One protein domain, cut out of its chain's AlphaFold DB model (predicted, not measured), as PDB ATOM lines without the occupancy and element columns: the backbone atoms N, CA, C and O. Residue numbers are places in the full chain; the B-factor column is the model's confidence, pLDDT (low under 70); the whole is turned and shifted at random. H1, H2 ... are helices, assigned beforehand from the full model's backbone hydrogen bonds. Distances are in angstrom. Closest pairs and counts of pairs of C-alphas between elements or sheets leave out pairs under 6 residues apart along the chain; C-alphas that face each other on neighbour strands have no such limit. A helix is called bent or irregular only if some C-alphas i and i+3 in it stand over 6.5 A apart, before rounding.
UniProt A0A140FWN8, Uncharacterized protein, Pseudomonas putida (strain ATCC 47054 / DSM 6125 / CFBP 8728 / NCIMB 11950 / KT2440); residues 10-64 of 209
ATOM      1  N   SER A  10      15.231 -40.065 -37.960       94.25
ATOM      2  CA  SER A  10      14.432 -39.295 -37.005       94.25
ATOM      3  C   SER A  10      13.798 -38.077 -37.659       94.25
ATOM      4  O   SER A  10      12.591 -37.893 -37.532       94.25
ATOM      5  N   ASP A  11      14.560 -37.290 -38.422       93.75
ATOM      6  CA  ASP A  11      14.016 -36.110 -39.102       93.75
ATOM      7  C   ASP A  11      12.989 -36.502 -40.160       93.75
ATOM      8  O   ASP A  11      11.944 -35.863 -40.283       93.75
ATOM      9  N   PHE A  12      13.249 -37.585 -40.896       94.00
ATOM     10  CA  PHE A  12      12.309 -38.140 -41.863       94.00
ATOM     11  C   PHE A  12      10.992 -38.537 -41.192       94.00
ATOM     12  O   PHE A  12       9.922 -38.145 -41.656       94.00
ATOM     13  N   CYS A  13      11.051 -39.284 -40.086       93.75
ATOM     14  CA  CYS A  13       9.852 -39.700 -39.362       93.75
ATOM     15  C   CYS A  13       9.113 -38.501 -38.754       93.75
ATOM     16  O   CYS A  13       7.898 -38.420 -38.904       93.75
ATOM     17  N   ASN A  14       9.832 -37.545 -38.160       92.75
ATOM     18  CA  ASN A  14       9.251 -36.347 -37.550       92.75
ATOM     19  C   ASN A  14       8.527 -35.472 -38.583       92.75
ATOM     20  O   ASN A  14       7.401 -35.040 -38.351       92.75
ATOM     21  N   ARG A  15       9.122 -35.250 -39.763       91.12
ATOM     22  CA  ARG A  15       8.483 -34.473 -40.845       91.12
ATOM     23  C   ARG A  15       7.222 -35.137 -41.395       91.12
ATOM     24  O   ARG A  15       6.346 -34.460 -41.935       91.12
ATOM     25  N   LEU A  16       7.145 -36.463 -41.300       91.44
ATOM     26  CA  LEU A  16       6.035 -37.262 -41.810       91.44
ATOM     27  C   LEU A  16       5.061 -37.715 -40.720       91.44
ATOM     28  O   LEU A  16       4.135 -38.483 -41.012       91.44
ATOM     29  N   ASP A  17       5.225 -37.214 -39.498       89.38
ATOM     30  CA  ASP A  17       4.296 -37.493 -38.419       89.38
ATOM     31  C   ASP A  17       2.896 -36.932 -38.735       89.38
ATOM     32  O   ASP A  17       2.711 -35.990 -39.516       89.38
ATOM     33  N   GLY A  18       1.864 -37.597 -38.219       84.81
ATOM     34  CA  GLY A  18       0.468 -37.229 -38.464       84.81
ATOM     35  C   GLY A  18      -0.050 -37.487 -39.892       84.81
ATOM     36  O   GLY A  18      -1.225 -37.245 -40.167       84.81
ATOM     37  N   LYS A  19       0.749 -38.042 -40.820       87.12
ATOM     38  CA  LYS A  19       0.292 -38.381 -42.194       87.12
ATOM     39  C   LYS A  19      -0.546 -39.668 -42.286       87.12
ATOM     40  O   LYS A  19      -0.843 -40.143 -43.388       87.12
ATOM     41  N   GLY A  20      -0.928 -40.249 -41.146       85.75
ATOM     42  CA  GLY A  20      -1.712 -41.486 -41.077       85.75
ATOM     43  C   GLY A  20      -0.955 -42.717 -41.591       85.75
ATOM     44  O   GLY A  20      -1.570 -43.635 -42.133       85.75
ATOM     45  N   ILE A  21       0.377 -42.719 -41.476       92.06
ATOM     46  CA  ILE A  21       1.249 -43.846 -41.822       92.06
ATOM     47  C   ILE A  21       1.822 -44.390 -40.517       92.06
ATOM     48  O   ILE A  21       2.364 -43.634 -39.719       92.06
ATOM     49  N   ALA A  22       1.701 -45.697 -40.291       92.25
ATOM     50  CA  ALA A  22       2.265 -46.318 -39.097       92.25
ATOM     51  C   ALA A  22       3.791 -46.132 -39.060       92.25
ATOM     52  O   ALA A  22       4.454 -46.324 -40.080       92.25
ATOM     53  N   GLU A  23       4.359 -45.860 -37.885       93.38
ATOM     54  CA  GLU A  23       5.794 -45.583 -37.706       93.38
ATOM     55  C   GLU A  23       6.692 -46.650 -38.358       93.38
ATOM     56  O   GLU A  23       7.608 -46.343 -39.113       93.38
ATOM     57  N   LYS A  24       6.366 -47.939 -38.182       93.69
ATOM     58  CA  LYS A  24       7.105 -49.048 -38.814       93.69
ATOM     59  C   LYS A  24       7.129 -48.966 -40.345       93.69
ATOM     60  O   LYS A  24       8.080 -49.429 -40.967       93.69
ATOM     61  N   ARG A  25       6.083 -48.405 -40.958       95.06
ATOM     62  CA  ARG A  25       5.992 -48.193 -42.409       95.06
ATOM     63  C   ARG A  25       6.713 -46.917 -42.846       95.06
ATOM     64  O   ARG A  25       7.287 -46.930 -43.928       95.06
ATOM     65  N   LEU A  26       6.772 -45.877 -42.008       95.31
ATOM     66  CA  LEU A  26       7.651 -44.719 -42.241       95.31
ATOM     67  C   LEU A  26       9.124 -45.136 -42.239       95.31
ATOM     68  O   LEU A  26       9.853 -44.800 -43.166       95.31
ATOM     69  N   ARG A  27       9.535 -45.962 -41.269       95.50
ATOM     70  CA  ARG A  27      10.889 -46.532 -41.218       95.50
ATOM     71  C   ARG A  27      11.203 -47.382 -42.452       95.50
ATOM     72  O   ARG A  27      12.300 -47.301 -42.991       95.50
ATOM     73  N   LEU A  28      10.243 -48.175 -42.938       95.12
ATOM     74  CA  LEU A  28      10.401 -48.899 -44.204       95.12
ATOM     75  C   LEU A  28      10.587 -47.939 -45.388       95.12
ATOM     76  O   LEU A  28      11.500 -48.140 -46.183       95.12
ATOM     77  N   LEU A  29       9.749 -46.905 -45.500       95.69
ATOM     78  CA  LEU A  29       9.858 -45.909 -46.566       95.69
ATOM     79  C   LEU A  29      11.221 -45.208 -46.538       95.69
ATOM     80  O   LEU A  29      11.850 -45.075 -47.583       95.69
ATOM     81  N   TYR A  30      11.717 -44.848 -45.352       95.62
ATOM     82  CA  TYR A  30      13.064 -44.312 -45.182       95.62
ATOM     83  C   TYR A  30      14.130 -45.282 -45.712       95.62
ATOM     84  O   TYR A  30      14.954 -44.897 -46.540       95.62
ATOM     85  N   LYS A  31      14.075 -46.566 -45.332       95.00
ATOM     86  CA  LYS A  31      15.011 -47.587 -45.841       95.00
ATOM     87  C   LYS A  31      14.963 -47.728 -47.365       95.00
ATOM     88  O   LYS A  31      16.010 -47.884 -47.987       95.00
ATOM     89  N   ILE A  32      13.779 -47.650 -47.976       93.50
ATOM     90  CA  ILE A  32      13.615 -47.668 -49.440       93.50
ATOM     91  C   ILE A  32      14.303 -46.454 -50.071       93.50
ATOM     92  O   ILE A  32      15.112 -46.613 -50.983       93.50
ATOM     93  N   VAL A  33      14.018 -45.255 -49.556       92.31
ATOM     94  CA  VAL A  33      14.591 -43.983 -50.026       92.31
ATOM     95  C   VAL A  33      16.117 -43.970 -49.897       92.31
ATOM     96  O   VAL A  33      16.806 -43.426 -50.755       92.31
ATOM     97  N   ARG A  34      16.659 -44.609 -48.855       93.12
ATOM     98  CA  ARG A  34      18.103 -44.769 -48.626       93.12
ATOM     99  C   ARG A  34      18.719 -45.965 -49.358       93.12
ATOM    100  O   ARG A  34      19.882 -46.267 -49.119       93.12
ATOM    101  N   PHE A  35      17.968 -46.644 -50.229       91.94
ATOM    102  CA  PHE A  35      18.422 -47.813 -50.993       91.94
ATOM    103  C   PHE A  35      18.891 -48.989 -50.111       91.94
ATOM    104  O   PHE A  35      19.625 -49.859 -50.565       91.94
ATOM    105  N   GLN A  36      18.422 -49.057 -48.864       94.50
ATOM    106  CA  GLN A  36      18.773 -50.094 -47.885       94.50
ATOM    107  C   GLN A  36      17.906 -51.356 -48.003       94.50
ATOM    108  O   GLN A  36      18.116 -52.324 -47.274       94.50
ATOM    109  N   VAL A  37      16.911 -51.349 -48.892       92.69
ATOM    110  CA  VAL A  37      16.105 -52.525 -49.232       92.69
ATOM    111  C   VAL A  37      16.043 -52.719 -50.744       92.69
ATOM    112  O   VAL A  37      16.000 -51.760 -51.526       92.69
ATOM    113  N   SER A  38      16.035 -53.985 -51.153       90.38
ATOM    114  CA  SER A  38      15.820 -54.357 -52.548       90.38
ATOM    115  C   SER A  38      14.339 -54.242 -52.908       90.38
ATOM    116  O   SER A  38      13.464 -54.543 -52.099       90.38
ATOM    117  N   CYS A  39      14.071 -53.762 -54.116       88.75
ATOM    118  CA  CYS A  39      12.755 -53.735 -54.744       88.75
ATOM    119  C   CYS A  39      12.927 -53.489 -56.243       88.75
ATOM    120  O   CYS A  39      13.918 -52.876 -56.658       88.75
ATOM    121  N   GLU A  40      11.952 -53.952 -57.025       90.25
ATOM    122  CA  GLU A  40      11.861 -53.709 -58.466       90.25
ATOM    123  C   GLU A  40      11.917 -52.214 -58.798       90.25
ATOM    124  O   GLU A  40      11.432 -51.372 -58.038       90.25
ATOM    125  N   ILE A  41      12.481 -51.892 -59.961       90.88
ATOM    126  CA  ILE A  41      12.768 -50.513 -60.370       90.88
ATOM    127  C   ILE A  41      11.518 -49.624 -60.416       90.88
ATOM    128  O   ILE A  41      11.533 -48.540 -59.837       90.88
ATOM    129  N   TYR A  42      10.421 -50.086 -61.021       91.69
ATOM    130  CA  TYR A  42       9.195 -49.292 -61.137       91.69
ATOM    131  C   TYR A  42       8.531 -49.065 -59.781       91.69
ATOM    132  O   TYR A  42       8.226 -47.933 -59.419       91.69
ATOM    133  N   LYS A  43       8.464 -50.104 -58.946       91.06
ATOM    134  CA  LYS A  43       7.997 -49.961 -57.563       91.06
ATOM    135  C   LYS A  43       8.877 -48.977 -56.782       91.06
ATOM    136  O   LYS A  43       8.367 -48.158 -56.026       91.06
ATOM    137  N   ARG A  44      10.201 -49.004 -56.988       91.88
ATOM    138  CA  ARG A  44      11.125 -48.029 -56.387       91.88
ATOM    139  C   ARG A  44      10.776 -46.600 -56.778       91.88
ATOM    140  O   ARG A  44      10.743 -45.735 -55.904       91.88
ATOM    141  N   ILE A  45      10.506 -46.365 -58.058       91.75
ATOM    142  CA  ILE A  45      10.076 -45.061 -58.566       91.75
ATOM    143  C   ILE A  45       8.795 -44.614 -57.844       91.75
ATOM    144  O   ILE A  45       8.766 -43.498 -57.326       91.75
ATOM    145  N   ASP A  46       7.804 -45.493 -57.693       94.25
ATOM    146  CA  ASP A  46       6.551 -45.203 -56.979       94.25
ATOM    147  C   ASP A  46       6.786 -44.762 -55.529       94.25
ATOM    148  O   ASP A  46       6.246 -43.745 -55.082       94.25
ATOM    149  N   TYR A  47       7.630 -45.483 -54.778       92.81
ATOM    150  CA  TYR A  47       7.949 -45.134 -53.388       92.81
ATOM    151  C   TYR A  47       8.685 -43.803 -53.275       92.81
ATOM    152  O   TYR A  47       8.402 -43.023 -52.365       92.81
ATOM    153  N   LEU A  48       9.636 -43.548 -54.177       91.62
ATOM    154  CA  LEU A  48      10.412 -42.312 -54.182       91.62
ATOM    155  C   LEU A  48       9.510 -41.119 -54.487       91.62
ATOM    156  O   LEU A  48       9.546 -40.133 -53.755       91.62
ATOM    157  N   ARG A  49       8.651 -41.225 -55.507       92.00
ATOM    158  CA  ARG A  49       7.684 -40.171 -55.830       92.00
ATOM    159  C   ARG A  49       6.696 -39.960 -54.687       92.00
ATOM    160  O   ARG A  49       6.416 -38.819 -54.329       92.00
ATOM    161  N   PHE A  50       6.229 -41.035 -54.048       93.75
ATOM    162  CA  PHE A  50       5.394 -40.922 -52.857       93.75
ATOM    163  C   PHE A  50       6.110 -40.200 -51.710       93.75
ATOM    164  O   PHE A  50       5.551 -39.258 -51.150       93.75
ATOM    165  N   ALA A  51       7.352 -40.565 -51.386       93.38
ATOM    166  CA  ALA A  51       8.124 -39.893 -50.342       93.38
ATOM    167  C   ALA A  51       8.368 -38.408 -50.662       93.38
ATOM    168  O   ALA A  51       8.159 -37.559 -49.793       93.38
ATOM    169  N   LEU A  52       8.731 -38.078 -51.907       91.31
ATOM    170  CA  LEU A  52       8.892 -36.693 -52.360       91.31
ATOM    171  C   LEU A  52       7.586 -35.909 -52.241       91.31
ATOM    172  O   LEU A  52       7.596 -34.799 -51.722       91.31
ATOM    173  N   SER A  53       6.451 -36.513 -52.610       90.94
ATOM    174  CA  SER A  53       5.140 -35.862 -52.491       90.94
ATOM    175  C   SER A  53       4.766 -35.491 -51.051       90.94
ATOM    176  O   SER A  53       3.912 -34.634 -50.817       90.94
ATOM    177  N   LEU A  54       5.393 -36.142 -50.068       90.56
ATOM    178  CA  LEU A  54       5.197 -35.841 -48.658       90.56
ATOM    179  C   LEU A  54       6.204 -34.820 -48.120       90.56
ATOM    180  O   LEU A  54       5.805 -33.988 -47.304       90.56
ATOM    181  N   LEU A  55       7.468 -34.907 -48.542       89.06
ATOM    182  CA  LEU A  55       8.582 -34.107 -48.022       89.06
ATOM    183  C   LEU A  55       8.763 -32.757 -48.716       89.06
ATOM    184  O   LEU A  55       9.255 -31.827 -48.087       89.06
ATOM    185  N   ASP A  56       8.392 -32.657 -49.989       87.38
ATOM    186  CA  ASP A  56       8.613 -31.481 -50.828       87.38
ATOM    187  C   ASP A  56       7.337 -31.155 -51.613       87.38
ATOM    188  O   ASP A  56       7.234 -31.322 -52.832       87.38
ATOM    189  N   ARG A  57       6.308 -30.768 -50.852       83.12
ATOM    190  CA  ARG A  57       4.945 -30.548 -51.354       83.12
ATOM    191  C   ARG A  57       4.869 -29.449 -52.404       83.12
ATOM    192  O   ARG A  57       4.079 -29.564 -53.336       83.12
ATOM    193  N   ASP A  58       5.706 -28.431 -52.262       84.00
ATOM    194  CA  ASP A  58       5.705 -27.263 -53.141       84.00
ATOM    195  C   ASP A  58       6.238 -27.610 -54.541       84.00
ATOM    196  O   ASP A  58       5.892 -26.949 -55.515       84.00
ATOM    197  N   ASN A  59       7.000 -28.703 -54.666       82.00
ATOM    198  CA  ASN A  59       7.594 -29.153 -55.925       82.00
ATOM    199  C   ASN A  59       7.010 -30.476 -56.445       82.00
ATOM    200  O   ASN A  59       7.586 -31.084 -57.345       82.00
ATOM    201  N   VAL A  60       5.858 -30.933 -55.931       77.94
ATOM    202  CA  VAL A  60       5.233 -32.214 -56.329       77.94
ATOM    203  C   VAL A  60       5.143 -32.363 -57.849       77.94
ATOM    204  O   VAL A  60       5.477 -33.424 -58.371       77.94
ATOM    205  N   GLY A  61       4.751 -31.303 -58.564       77.75
ATOM    206  CA  GLY A  61       4.628 -31.322 -60.025       77.75
ATOM    207  C   GLY A  61       5.927 -31.697 -60.749       77.75
ATOM    208  O   GLY A  61       5.878 -32.420 -61.737       77.75
ATOM    209  N   ALA A  62       7.089 -31.306 -60.216       77.44
ATOM    210  CA  ALA A  62       8.393 -31.639 -60.791       77.44
ATOM    211  C   ALA A  62       8.770 -33.124 -60.625       77.44
ATOM    212  O   ALA A  62       9.645 -33.625 -61.329       77.44
ATOM    213  N   TYR A  63       8.121 -33.835 -59.697       72.75
ATOM    214  CA  TYR A  63       8.382 -35.248 -59.397       72.75
ATOM    215  C   TYR A  63       7.343 -36.198 -60.000       72.75
ATOM    216  O   TYR A  63       7.542 -37.416 -60.022       72.75
ATOM    217  N   MET A  64       6.239 -35.651 -60.505       75.00
ATOM    218  CA  MET A  64       5.192 -36.389 -61.197       75.00
ATOM    219  C   MET A  64       5.596 -36.609 -62.658       75.00
ATOM    220  O   MET A  64       5.051 -35.986 -63.562       75.00
TER     221      MET A  64
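What this domain is: This is residues 10 to 64 of the 209 residues of an uncharacterized protein of Pseudomonas putida (strain ATCC 47054 / DSM 6125 / CFBP 8728 / NCIMB 11950 / KT2440) (UniProt A0A140FWN8). Three helices, H2, H3 and H4, follow one another in a zigzag like a letter Z, with the long H3 as its slanting stroke and the short H1 set crosswise on H2. H3 and H4 fold back on each other as a helical hairpin, while H2 and H3 are joined by a wide loop, residues 34 to 40. The printed part has 55 residues with four named helices, H1 to H4 in order along the chain, and no named strand; the class is all helix. It is compact, with a radius of gyration of the C-alphas of 11.1 A, and spans 28 by 26 by 17 A.

Where its parts are: H1 is residues 10 to 15, beginning at C-alpha 10 at (14.432, -39.295, -37.005) and measuring 8.6 A from first to last C-alpha. H2 is residues 23 to 33 and measures 15.2 A. H3, the longest helix with 15 residues, is residues 41 to 55; it runs 21.0 A from C-alpha 41 at (12.768, -50.513, -60.370) to C-alpha 55. H4 is residues 57 to 63, 9.9 A long, and ends at C-alpha 63 at (8.382, -35.248, -59.397). H4 is irregular: C-alphas 58 and 61 are 8.1 A apart.

How they stand to each other: H1 and H2 touch, about perpendicular at 77 degrees; their closest C-alphas, of Cys 13 and Leu 26, are 6.2 A apart. H1 and H3 are close but not clearly touching, with the closest C-alphas, of Arg 15 and Leu 55, 7.2 A apart. They run the same way at a steep tilt of 67 degrees, only just short of about perpendicular. H2 and H3 touch, with the closest C-alphas, of Val 33 and Leu 48, 6.1 A apart. They run opposite ways at a steep tilt of 62 degrees. H3 touches H4 with residues 49 to 53 alone, and the closest C-alphas, of Ser 53 and Val 60, are 5.3 A apart. This hairpin has a shallow tilt of 26 degrees, opposite ways. Of the 3 touching pairs 1 is at a shallow tilt, and the helix packing is only just mostly crossed. H1 and H4 are apart, and so are H2 and H4. In H1, H2 and H3 every O i to N i+4 pair is within hydrogen-bond range; in H4 0 of 3 are, beside 3 of 4 O i to N i+3 pairs.

The domain as a whole: The two C-alphas farthest apart, of Ser 38 and Asp 58, are 28.9 A apart. The first and last printed C-alphas, of Ser 10 and Met 64, are 26.1 A apart. The printed part has no cut. The link from H3 to H4 is tight, with 1 residue, and the links from H1 to H2 and from H2 to H3 are short, with 7 residues each. The mean pLDDT of the printed part is 90.2, that of H4 is 79, and no printed residue of this model is under 70.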